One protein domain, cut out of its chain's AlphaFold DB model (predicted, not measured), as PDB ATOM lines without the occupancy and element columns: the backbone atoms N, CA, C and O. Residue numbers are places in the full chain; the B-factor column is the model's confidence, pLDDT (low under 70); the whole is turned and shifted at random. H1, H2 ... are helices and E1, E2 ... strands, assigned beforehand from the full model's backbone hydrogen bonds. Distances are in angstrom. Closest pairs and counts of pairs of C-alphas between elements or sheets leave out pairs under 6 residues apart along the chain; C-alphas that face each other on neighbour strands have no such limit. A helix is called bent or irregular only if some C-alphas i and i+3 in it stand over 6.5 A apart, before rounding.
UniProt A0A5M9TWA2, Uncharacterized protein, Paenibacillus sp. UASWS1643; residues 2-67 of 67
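AT A GLANCE: This is residues 2 to 67 of the 67 residues of an uncharacterized protein of Paenibacillus sp. UASWS1643 (UniProt A0A5M9TWA2). A single long helix, H1, sticks out like a stalk from a small compact head, which holds two little sheets of short strands and the loops between them. The head has the hairpin E1 and E2 next to the stalk along the chain, then the three-stranded sheet E3, E4, E5, and H1 makes most of the length of the whole. The printed part has 66 residues with one named helix and five named strands, in the order H1, E1, E2, E3, E4, E5; the sheets have the orders E1 - E2 and E3 - E4 - E5, both antiparallel, and the class is mixed, helices and strands. The whole is extended, with a radius of gyration of the C-alphas of 18.3 A, and the C-alphas span 60 by 18 by 14 A.

IN THESE COORDINATES: The printed part begins with H1, residues 2 to 26, which starts at C-alpha 2 at (27.725, 4.614, 0.047) and ends at C-alpha 26 at (18.883, 1.301, -35.481), 36.8 A from first to last C-alpha. Along it z falls while x and y change much less. H1 is neither bent nor irregular, but only just: C-alphas 12 and 15 are 6.2 A apart. E1 follows as residues 30 to 32, 6.8 A long, and E2 as residues 39 to 41, 7.2 A long. E3 is residues 46 to 48, 7.0 A long. E4, residues 55 to 58, is the longest strand by residues and measures 10.0 A. E5, residues 64 to 66, is 6.7 A long and ends at C-alpha 66 at (16.466, 11.394, -53.114).

HOW THE PARTS SIT: Residues 2 to 26, which belong to H1, stand free. H1 is apart from E2, E3, E4 and E5, and it is not on the sheet of E3, E4 and E5, with 0 pairs of C-alphas within 10 A. In H1, 19 of 21 O i to N i+4 pairs are within hydrogen-bond range. A tight link of 3 residues leads from H1 to E1. E1 and E2 are a hairpin of antiparallel strands, with 140 degrees between their directions; N 31 and O 40 are 2.9 A apart, within hydrogen-bond range, and so are N 40 and O 31, at 2.9 A. E2 and E3 are apart, though a tight link of 4 residues joins them. E1 and E5 are only just apart, their closest C-alphas being 8.1 A from each other. E3, E4 and E5 form a meander, each strand the antiparallel neighbour of the one before. E3 and E4 are a hairpin at 155 degrees; the C-alphas of Ser 46 and Thr 57 face each other at 4.4 A, and N 47 and O 56 are within hydrogen-bond range at 3.0 A. E4 and E5 are a hairpin at 151 degrees, with N 57 and O 65 within hydrogen-bond range at 2.9 A. E4 is the inner strand, and E3 and E5 are the edge strands.

THE WHOLE: The two C-alphas farthest apart in the domain are those of Phe 2 and Cys 52, at 60.1 A. Without the stretch that stands free, the body has 41 residues, spans 23 by 19 by 14 A and has a radius of gyration of 8.9 A. The printed part has no cut, it ends at the chain's last residue, Ser 67, and no link is long. The mean pLDDT of the printed part is 71.1. It is under 70 for 33 residues, among them residues 24 to 32, 41 to 48 and 55 to 67, while the mean of H1 is 82.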
ATOM      1  N   PHE A   2      26.960   4.440   1.300       80.00
ATOM      2  CA  PHE A   2      27.725   4.614   0.047       80.00
ATOM      3  C   PHE A   2      27.544   3.489  -0.991       80.00
ATOM      4  O   PHE A   2      27.364   3.770  -2.170       80.00
ATOM      5  N   LEU A   3      27.507   2.225  -0.552       83.88
ATOM      6  CA  LEU A   3      27.283   1.061  -1.425       83.88
ATOM      7  C   LEU A   3      25.918   1.092  -2.127       83.88
ATOM      8  O   LEU A   3      25.825   0.826  -3.319       83.88
ATOM      9  N   ILE A   4      24.868   1.468  -1.397       87.44
ATOM     10  CA  ILE A   4      23.501   1.546  -1.932       87.44
ATOM     11  C   ILE A   4      23.403   2.672  -2.965       87.44
ATOM     12  O   ILE A   4      22.844   2.466  -4.037       87.44
ATOM     13  N   GLY A   5      24.014   3.830  -2.685       86.75
ATOM     14  CA  GLY A   5      24.085   4.935  -3.643       86.75
ATOM     15  C   GLY A   5      24.756   4.527  -4.956       86.75
ATOM     16  O   GLY A   5      24.207   4.784  -6.022       86.75
ATOM     17  N   PHE A   6      25.882   3.811  -4.884       88.44
ATOM     18  CA  PHE A   6      26.616   3.348  -6.065       88.44
ATOM     19  C   PHE A   6      25.805   2.364  -6.925       88.44
ATOM     20  O   PHE A   6      25.788   2.473  -8.151       88.44
ATOM     21  N   ILE A   7      25.079   1.441  -6.284       90.38
ATOM     22  CA  ILE A   7      24.201   0.482  -6.973       90.38
ATOM     23  C   ILE A   7      23.080   1.214  -7.716       90.38
ATOM     24  O   ILE A   7      22.814   0.902  -8.877       90.38
ATOM     25  N   ILE A   8      22.462   2.218  -7.084       89.88
ATOM     26  CA  ILE A   8      21.406   3.026  -7.709       89.88
ATOM     27  C   ILE A   8      21.960   3.778  -8.927       89.88
ATOM     28  O   ILE A   8      21.333   3.779  -9.984       89.88
ATOM     29  N   THR A   9      23.156   4.365  -8.826       85.88
ATOM     30  CA  THR A   9      23.780   5.079  -9.950       85.88
ATOM     31  C   THR A   9      24.028   4.163 -11.149       85.88
ATOM     32  O   THR A   9      23.718   4.540 -12.278       85.88
ATOM     33  N   LEU A  10      24.529   2.944 -10.925       87.44
ATOM     34  CA  LEU A  10      24.745   1.970 -12.000       87.44
ATOM     35  C   LEU A  10      23.434   1.524 -12.651       87.44
ATOM     36  O   LEU A  10      23.359   1.428 -13.877       87.44
ATOM     37  N   PHE A  11      22.391   1.308 -11.847       91.12
ATOM     38  CA  PHE A  11      21.071   0.915 -12.342       91.12
ATOM     39  C   PHE A  11      20.420   1.983 -13.222       91.12
ATOM     40  O   PHE A  11      19.680   1.639 -14.137       91.12
ATOM     41  N   VAL A  12      20.700   3.263 -12.971       89.19
ATOM     42  CA  VAL A  12      20.197   4.376 -13.789       89.19
ATOM     43  C   VAL A  12      21.086   4.616 -15.013       89.19
ATOM     44  O   VAL A  12      20.578   4.896 -16.094       89.19
ATOM     45  N   ALA A  13      22.406   4.456 -14.890       86.88
ATOM     46  CA  ALA A  13      23.333   4.647 -16.007       86.88
ATOM     47  C   ALA A  13      23.211   3.554 -17.086       86.88
ATOM     48  O   ALA A  13      23.268   3.854 -18.280       86.88
ATOM     49  N   ALA A  14      23.004   2.295 -16.691       87.38
ATOM     50  CA  ALA A  14      22.893   1.163 -17.612       87.38
ATOM     51  C   ALA A  14      21.787   1.311 -18.687       87.38
ATOM     52  O   ALA A  14      22.104   1.155 -19.871       87.38
ATOM     53  N   PRO A  15      20.522   1.648 -18.357       86.62
ATOM     54  CA  PRO A  15      19.479   1.830 -19.364       86.62
ATOM     55  C   PRO A  15      19.767   3.024 -20.280       86.62
ATOM     56  O   PRO A  15      19.491   2.940 -21.473       86.62
ATOM     57  N   ILE A  16      20.384   4.099 -19.772       87.50
ATOM     58  CA  ILE A  16      20.770   5.259 -20.591       87.50
ATOM     59  C   ILE A  16      21.759   4.826 -21.680       87.50
ATOM     60  O   ILE A  16      21.562   5.135 -22.857       87.50
ATOM     61  N   VAL A  17      22.786   4.055 -21.313       87.12
ATOM     62  CA  VAL A  17      23.769   3.524 -22.271       87.12
ATOM     63  C   VAL A  17      23.105   2.563 -23.262       87.12
ATOM     64  O   VAL A  17      23.352   2.660 -24.463       87.12
ATOM     65  N   ALA A  18      22.220   1.680 -22.793       85.19
ATOM     66  CA  ALA A  18      21.506   0.738 -23.653       85.19
ATOM     67  C   ALA A  18      20.633   1.447 -24.705       85.19
ATOM     68  O   ALA A  18      20.653   1.060 -25.874       85.19
ATOM     69  N   ILE A  19      19.923   2.520 -24.328       85.75
ATOM     70  CA  ILE A  19      19.113   3.331 -25.251       85.75
ATOM     71  C   ILE A  19      20.003   3.973 -26.322       85.75
ATOM     72  O   ILE A  19      19.709   3.869 -27.513       85.75
ATOM     73  N   TRP A  20      21.119   4.586 -25.919       80.56
ATOM     74  CA  TRP A  20      22.076   5.200 -26.845       80.56
ATOM     75  C   TRP A  20      22.637   4.200 -27.858       80.56
ATOM     76  O   TRP A  20      22.717   4.491 -29.055       80.56
ATOM     77  N   VAL A  21      23.003   3.010 -27.385       79.75
ATOM     78  CA  VAL A  21      23.519   1.932 -28.230       79.75
ATOM     79  C   VAL A  21      22.434   1.457 -29.194       79.75
ATOM     80  O   VAL A  21      22.688   1.395 -30.396       79.75
ATOM     81  N   ASN A  22      21.216   1.215 -28.709       72.75
ATOM     82  CA  ASN A  22      20.104   0.766 -29.543       72.75
ATOM     83  C   ASN A  22      19.755   1.773 -30.652       72.75
ATOM     84  O   ASN A  22      19.610   1.378 -31.804       72.75
ATOM     85  N   ILE A  23      19.726   3.079 -30.354       72.44
ATOM     86  CA  ILE A  23      19.523   4.141 -31.360       72.44
ATOM     87  C   ILE A  23      20.631   4.113 -32.422       72.44
ATOM     88  O   ILE A  23      20.364   4.269 -33.616       72.44
ATOM     89  N   LYS A  24      21.886   3.894 -32.014       65.31
ATOM     90  CA  LYS A  24      23.023   3.811 -32.940       65.31
ATOM     91  C   LYS A  24      22.954   2.560 -33.826       65.31
ATOM     92  O   LYS A  24      23.249   2.644 -35.018       65.31
ATOM     93  N   TYR A  25      22.521   1.429 -33.271       61.81
ATOM     94  CA  TYR A  25      22.276   0.201 -34.030       61.81
ATOM     95  C   TYR A  25      21.126   0.370 -35.024       61.81
ATOM     96  O   TYR A  25      21.295   0.046 -36.198       61.81
ATOM     97  N   PHE A  26      20.013   0.973 -34.603       54.53
ATOM     98  CA  PHE A  26      18.883   1.301 -35.481       54.53
ATOM     99  C   PHE A  26      19.270   2.294 -36.582       54.53
ATOM    100  O   PHE A  26      18.730   2.290 -37.681       54.53
ATOM    101  N   ARG A  27      20.267   3.149 -36.342       55.41
ATOM    102  CA  ARG A  27      20.796   4.041 -37.381       55.41
ATOM    103  C   ARG A  27      21.545   3.300 -38.495       55.41
ATOM    104  O   ARG A  27      21.715   3.870 -39.566       55.41
ATOM    105  N   SER A  28      21.934   2.047 -38.271       53.59
ATOM    106  CA  SER A  28      22.593   1.179 -39.259       53.59
ATOM    107  C   SER A  28      21.599   0.316 -40.047       53.59
ATOM    108  O   SER A  28      21.970  -0.731 -40.590       53.59
ATOM    109  N   GLU A  29      20.327   0.715 -40.080       58.09
ATOM    110  CA  GLU A  29      19.285  -0.006 -40.792       58.09
ATOM    111  C   GLU A  29      19.596  -0.045 -42.293       58.09
ATOM    112  O   GLU A  29      19.983   0.951 -42.913       58.09
ATOM    113  N   LYS A  30      19.503  -1.244 -42.871       60.66
ATOM    114  CA  LYS A  30      19.675  -1.450 -44.309       60.66
ATOM    115  C   LYS A  30      18.542  -0.714 -45.005       60.66
ATOM    116  O   LYS A  30      17.378  -0.978 -44.735       60.66
ATOM    117  N   ILE A  31      18.894   0.181 -45.904       66.69
ATOM    118  CA  ILE A  31      17.955   1.093 -46.533       66.69
ATOM    119  C   ILE A  31      17.865   0.789 -48.013       66.69
ATOM    120  O   ILE A  31      18.864   0.516 -48.678       66.69
ATOM    121  N   SER A  32      16.638   0.779 -48.515       66.88
ATOM    122  CA  SER A  32      16.354   0.519 -49.919       66.88
ATOM    123  C   SER A  32      16.289   1.838 -50.668       66.88
ATOM    124  O   SER A  32      15.570   2.757 -50.291       66.88
ATOM    125  N   CYS A  33      17.065   1.932 -51.736       70.38
ATOM    126  CA  CYS A  33      17.083   3.076 -52.633       70.38
ATOM    127  C   CYS A  33      15.695   3.240 -53.285       70.38
ATOM    128  O   CYS A  33      15.304   2.335 -54.027       70.38
ATOM    129  N   PRO A  34      14.962   4.355 -53.102       67.56
ATOM    130  CA  PRO A  34      13.615   4.500 -53.667       67.56
ATOM    131  C   PRO A  34      13.621   4.560 -55.204       67.56
ATOM    132  O   PRO A  34      12.626   4.243 -55.843       67.56
ATOM    133  N   HIS A  35      14.765   4.889 -55.813       72.00
ATOM    134  CA  HIS A  35      14.915   4.977 -57.266       72.00
ATOM    135  C   HIS A  35      15.223   3.630 -57.950       72.00
ATOM    136  O   HIS A  35      14.918   3.449 -59.126       72.00
ATOM    137  N   CYS A  36      15.894   2.689 -57.276       73.81
ATOM    138  CA  CYS A  36      16.326   1.432 -57.915       73.81
ATOM    139  C   CYS A  36      16.035   0.159 -57.111       73.81
ATOM    140  O   CYS A  36      16.401  -0.931 -57.549       73.81
ATOM    141  N   GLY A  37      15.431   0.285 -55.926       71.94
ATOM    142  CA  GLY A  37      15.096  -0.830 -55.040       71.94
ATOM    143  C   GLY A  37      16.301  -1.545 -54.421       71.94
ATOM    144  O   GLY A  37      16.131  -2.547 -53.736       71.94
ATOM    145  N   HIS A  38      17.529  -1.072 -54.654       73.88
ATOM    146  CA  HIS A  38      18.728  -1.716 -54.126       73.88
ATOM    147  C   HIS A  38      18.923  -1.382 -52.646       73.88
ATOM    148  O   HIS A  38      18.896  -0.209 -52.275       73.88
ATOM    149  N   SER A  39      19.138  -2.401 -51.815       66.75
ATOM    150  CA  SER A  39      19.364  -2.244 -50.381       66.75
ATOM    151  C   SER A  39      20.851  -2.083 -50.065       66.75
ATOM    152  O   SER A  39      21.688  -2.877 -50.491       66.75
ATOM    153  N   PHE A  40      21.200  -1.040 -49.317       71.31
ATOM    154  CA  PHE A  40      22.576  -0.754 -48.907       71.31
ATOM    155  C   PHE A  40      22.618  -0.237 -47.463       71.31
ATOM    156  O   PHE A  40      21.591   0.072 -46.863       71.31
ATOM    157  N   ARG A  41      23.803  -0.206 -46.846       66.44
ATOM    158  CA  ARG A  41      23.975   0.312 -45.479       66.44
ATOM    159  C   ARG A  41      24.345   1.795 -45.549       66.44
ATOM    160  O   ARG A  41      25.406   2.131 -46.069       66.44
ATOM    161  N   LEU A  42      23.484   2.675 -45.036       65.69
ATOM    162  CA  LEU A  42      23.800   4.096 -44.844       65.69
ATOM    163  C   LEU A  42      24.638   4.213 -43.565       65.69
ATOM    164  O   LEU A  42      24.090   4.149 -42.470       65.69
ATOM    165  N   MET A  43      25.960   4.354 -43.690       59.81
ATOM    166  CA  MET A  43      26.817   4.552 -42.513       59.81
ATOM    167  C   MET A  43      26.899   6.014 -42.050       59.81
ATOM    168  O   MET A  43      27.104   6.230 -40.862       59.81
ATOM    169  N   ASP A  44      26.666   7.007 -42.923       58.81
ATOM    170  CA  ASP A  44      27.015   8.404 -42.592       58.81
ATOM    171  C   ASP A  44      26.079   9.488 -43.174       58.81
ATOM    172  O   ASP A  44      26.502  10.471 -43.772       58.81
ATOM    173  N   GLY A  45      24.759   9.316 -43.035       56.03
ATOM    174  CA  GLY A  45      23.762  10.377 -43.296       56.03
ATOM    175  C   GLY A  45      23.537  10.787 -44.766       56.03
ATOM    176  O   GLY A  45      22.421  11.164 -45.116       56.03
ATOM    177  N   SER A  46      24.527  10.651 -45.649       57.28
ATOM    178  CA  SER A  46      24.412  10.866 -47.094       57.28
ATOM    179  C   SER A  46      25.325   9.897 -47.839       57.28
ATOM    180  O   SER A  46      26.542   9.922 -47.676       57.28
ATOM    181  N   VAL A  47      24.746   9.022 -48.662       68.25
ATOM    182  CA  VAL A  47      25.498   8.044 -49.460       68.25
ATOM    183  C   VAL A  47      24.916   8.007 -50.871       68.25
ATOM    184  O   VAL A  47      23.702   8.012 -51.072       68.25
ATOM    185  N   LYS A  48      25.795   7.978 -51.878       67.06
ATOM    186  CA  LYS A  48      25.382   7.714 -53.259       67.06
ATOM    187  C   LYS A  48      25.064   6.233 -53.401       67.06
ATOM    188  O   LYS A  48      25.875   5.378 -53.060       67.06
ATOM    189  N   CYS A  49      23.888   5.948 -53.938       71.31
ATOM    190  CA  CYS A  49      23.428   4.595 -54.181       71.31
ATOM    191  C   CYS A  49      24.399   3.903 -55.170       71.31
ATOM    192  O   CYS A  49      24.601   4.429 -56.267       71.31
ATOM    193  N   PRO A  50      25.023   2.756 -54.834       68.69
ATOM    194  CA  PRO A  50      26.111   2.180 -55.638       68.69
ATOM    195  C   PRO A  50      25.656   1.701 -57.025       68.69
ATOM    196  O   PRO A  50      26.468   1.601 -57.940       68.69
ATOM    197  N   LYS A  51      24.353   1.438 -57.194       73.94
ATOM    198  CA  LYS A  51      23.771   0.933 -58.442       73.94
ATOM    199  C   LYS A  51      23.342   2.052 -59.396       73.94
ATOM    200  O   LYS A  51      23.724   2.043 -60.559       73.94
ATOM    201  N   CYS A  52      22.558   3.018 -58.916       74.69
ATOM    202  CA  CYS A  52      22.001   4.090 -59.752       74.69
ATOM    203  C   CYS A  52      22.744   5.427 -59.634       74.69
ATOM    204  O   CYS A  52      22.392   6.376 -60.323       74.69
ATOM    205  N   LYS A  53      23.760   5.528 -58.762       71.69
ATOM    206  CA  LYS A  53      24.529   6.754 -58.462       71.69
ATOM    207  C   LYS A  53      23.693   7.939 -57.948       71.69
ATOM    208  O   LYS A  53      24.271   8.984 -57.647       71.69
ATOM    209  N   THR A  54      22.381   7.769 -57.772       73.00
ATOM    210  CA  THR A  54      21.474   8.744 -57.155       73.00
ATOM    211  C   THR A  54      21.923   9.047 -55.730       73.00
ATOM    212  O   THR A  54      22.303   8.142 -54.977       73.00
ATOM    213  N   ARG A  55      21.901  10.328 -55.358       68.50
ATOM    214  CA  ARG A  55      22.257  10.762 -54.010       68.50
ATOM    215  C   ARG A  55      21.082  10.479 -53.082       68.50
ATOM    216  O   ARG A  55      19.996  11.012 -53.284       68.50
ATOM    217  N   VAL A  56      21.304   9.637 -52.079       69.75
ATOM    218  CA  VAL A  56      20.306   9.362 -51.045       69.75
ATOM    219  C   VAL A  56      20.765  10.063 -49.781       69.75
ATOM    220  O   VAL A  56      21.867   9.813 -49.282       69.75
ATOM    221  N   THR A  57      19.934  10.970 -49.283       64.88
ATOM    222  CA  THR A  57      20.204  11.718 -48.058       64.88
ATOM    223  C   THR A  57      19.171  11.322 -47.020       64.88
ATOM    224  O   THR A  57      17.984  11.200 -47.318       64.88
ATOM    225  N   ARG A  58      19.620  11.070 -45.792       61.91
ATOM    226  CA  ARG A  58      18.720  10.776 -44.681       61.91
ATOM    227  C   ARG A  58      18.184  12.099 -44.145       61.91
ATOM    228  O   ARG A  58      18.962  12.904 -43.633       61.91
ATOM    229  N   ALA A  59      16.880  12.331 -44.274       59.06
ATOM    230  CA  ALA A  59      16.238  13.493 -43.674       59.06
ATOM    231  C   ALA A  59      16.265  13.382 -42.140       59.06
ATOM    232  O   ALA A  59      16.350  12.287 -41.576       59.06
ATOM    233  N   ALA A  60      16.166  14.521 -41.449       48.28
ATOM    234  CA  ALA A  60      16.111  14.568 -39.985       48.28
ATOM    235  C   ALA A  60      14.898  13.807 -39.404       48.28
ATOM    236  O   ALA A  60      14.949  13.371 -38.258       48.28
ATOM    237  N   SER A  61      13.852  13.587 -40.211       51.12
ATOM    238  CA  SER A  61      12.668  12.778 -39.893       51.12
ATOM    239  C   SER A  61      12.898  11.260 -39.956       51.12
ATOM    240  O   SER A  61      12.016  10.498 -39.582       51.12
ATOM    241  N   GLY A  62      14.064  10.798 -40.423       55.53
ATOM    242  CA  GLY A  62      14.345   9.376 -40.658       55.53
ATOM    243  C   GLY A  62      13.923   8.876 -42.042       55.53
ATOM    244  O   GLY A  62      14.297   7.767 -42.420       55.53
ATOM    245  N   GLU A  63      13.228   9.707 -42.820       55.91
ATOM    246  CA  GLU A  63      12.809   9.393 -44.183       55.91
ATOM    247  C   GLU A  63      13.979   9.523 -45.177       55.91
ATOM    248  O   GLU A  63      14.870  10.368 -45.034       55.91
ATOM    249  N   LEU A  64      14.009   8.643 -46.179       59.34
ATOM    250  CA  LEU A  64      15.044   8.623 -47.212       59.34
ATOM    251  C   LEU A  64      14.622   9.533 -48.360       59.34
ATOM    252  O   LEU A  64      13.744   9.172 -49.140       59.34
ATOM    253  N   VAL A  65      15.277  10.682 -48.493       62.56
ATOM    254  CA  VAL A  65      15.013  11.618 -49.589       62.56
ATOM    255  C   VAL A  65      16.074  11.470 -50.677       62.56
ATOM    256  O   VAL A  65      17.282  11.460 -50.416       62.56
ATOM    257  N   THR A  66      15.621  11.327 -51.917       63.81
ATOM    258  CA  THR A  66      16.466  11.394 -53.114       63.81
ATOM    259  C   THR A  66      16.350  12.776 -53.733       63.81
ATOM    260  O   THR A  66      15.235  13.214 -54.002       63.81
ATOM    261  N   SER A  67      17.490  13.444 -53.936       58.31
ATOM    262  CA  SER A  67      17.592  14.722 -54.659       58.31
ATOM    263  C   SER A  67      17.950  14.504 -56.118       58.31
ATOM    264  O   SER A  67      18.897  13.701 -56.331       58.31
TER     265      SER A  67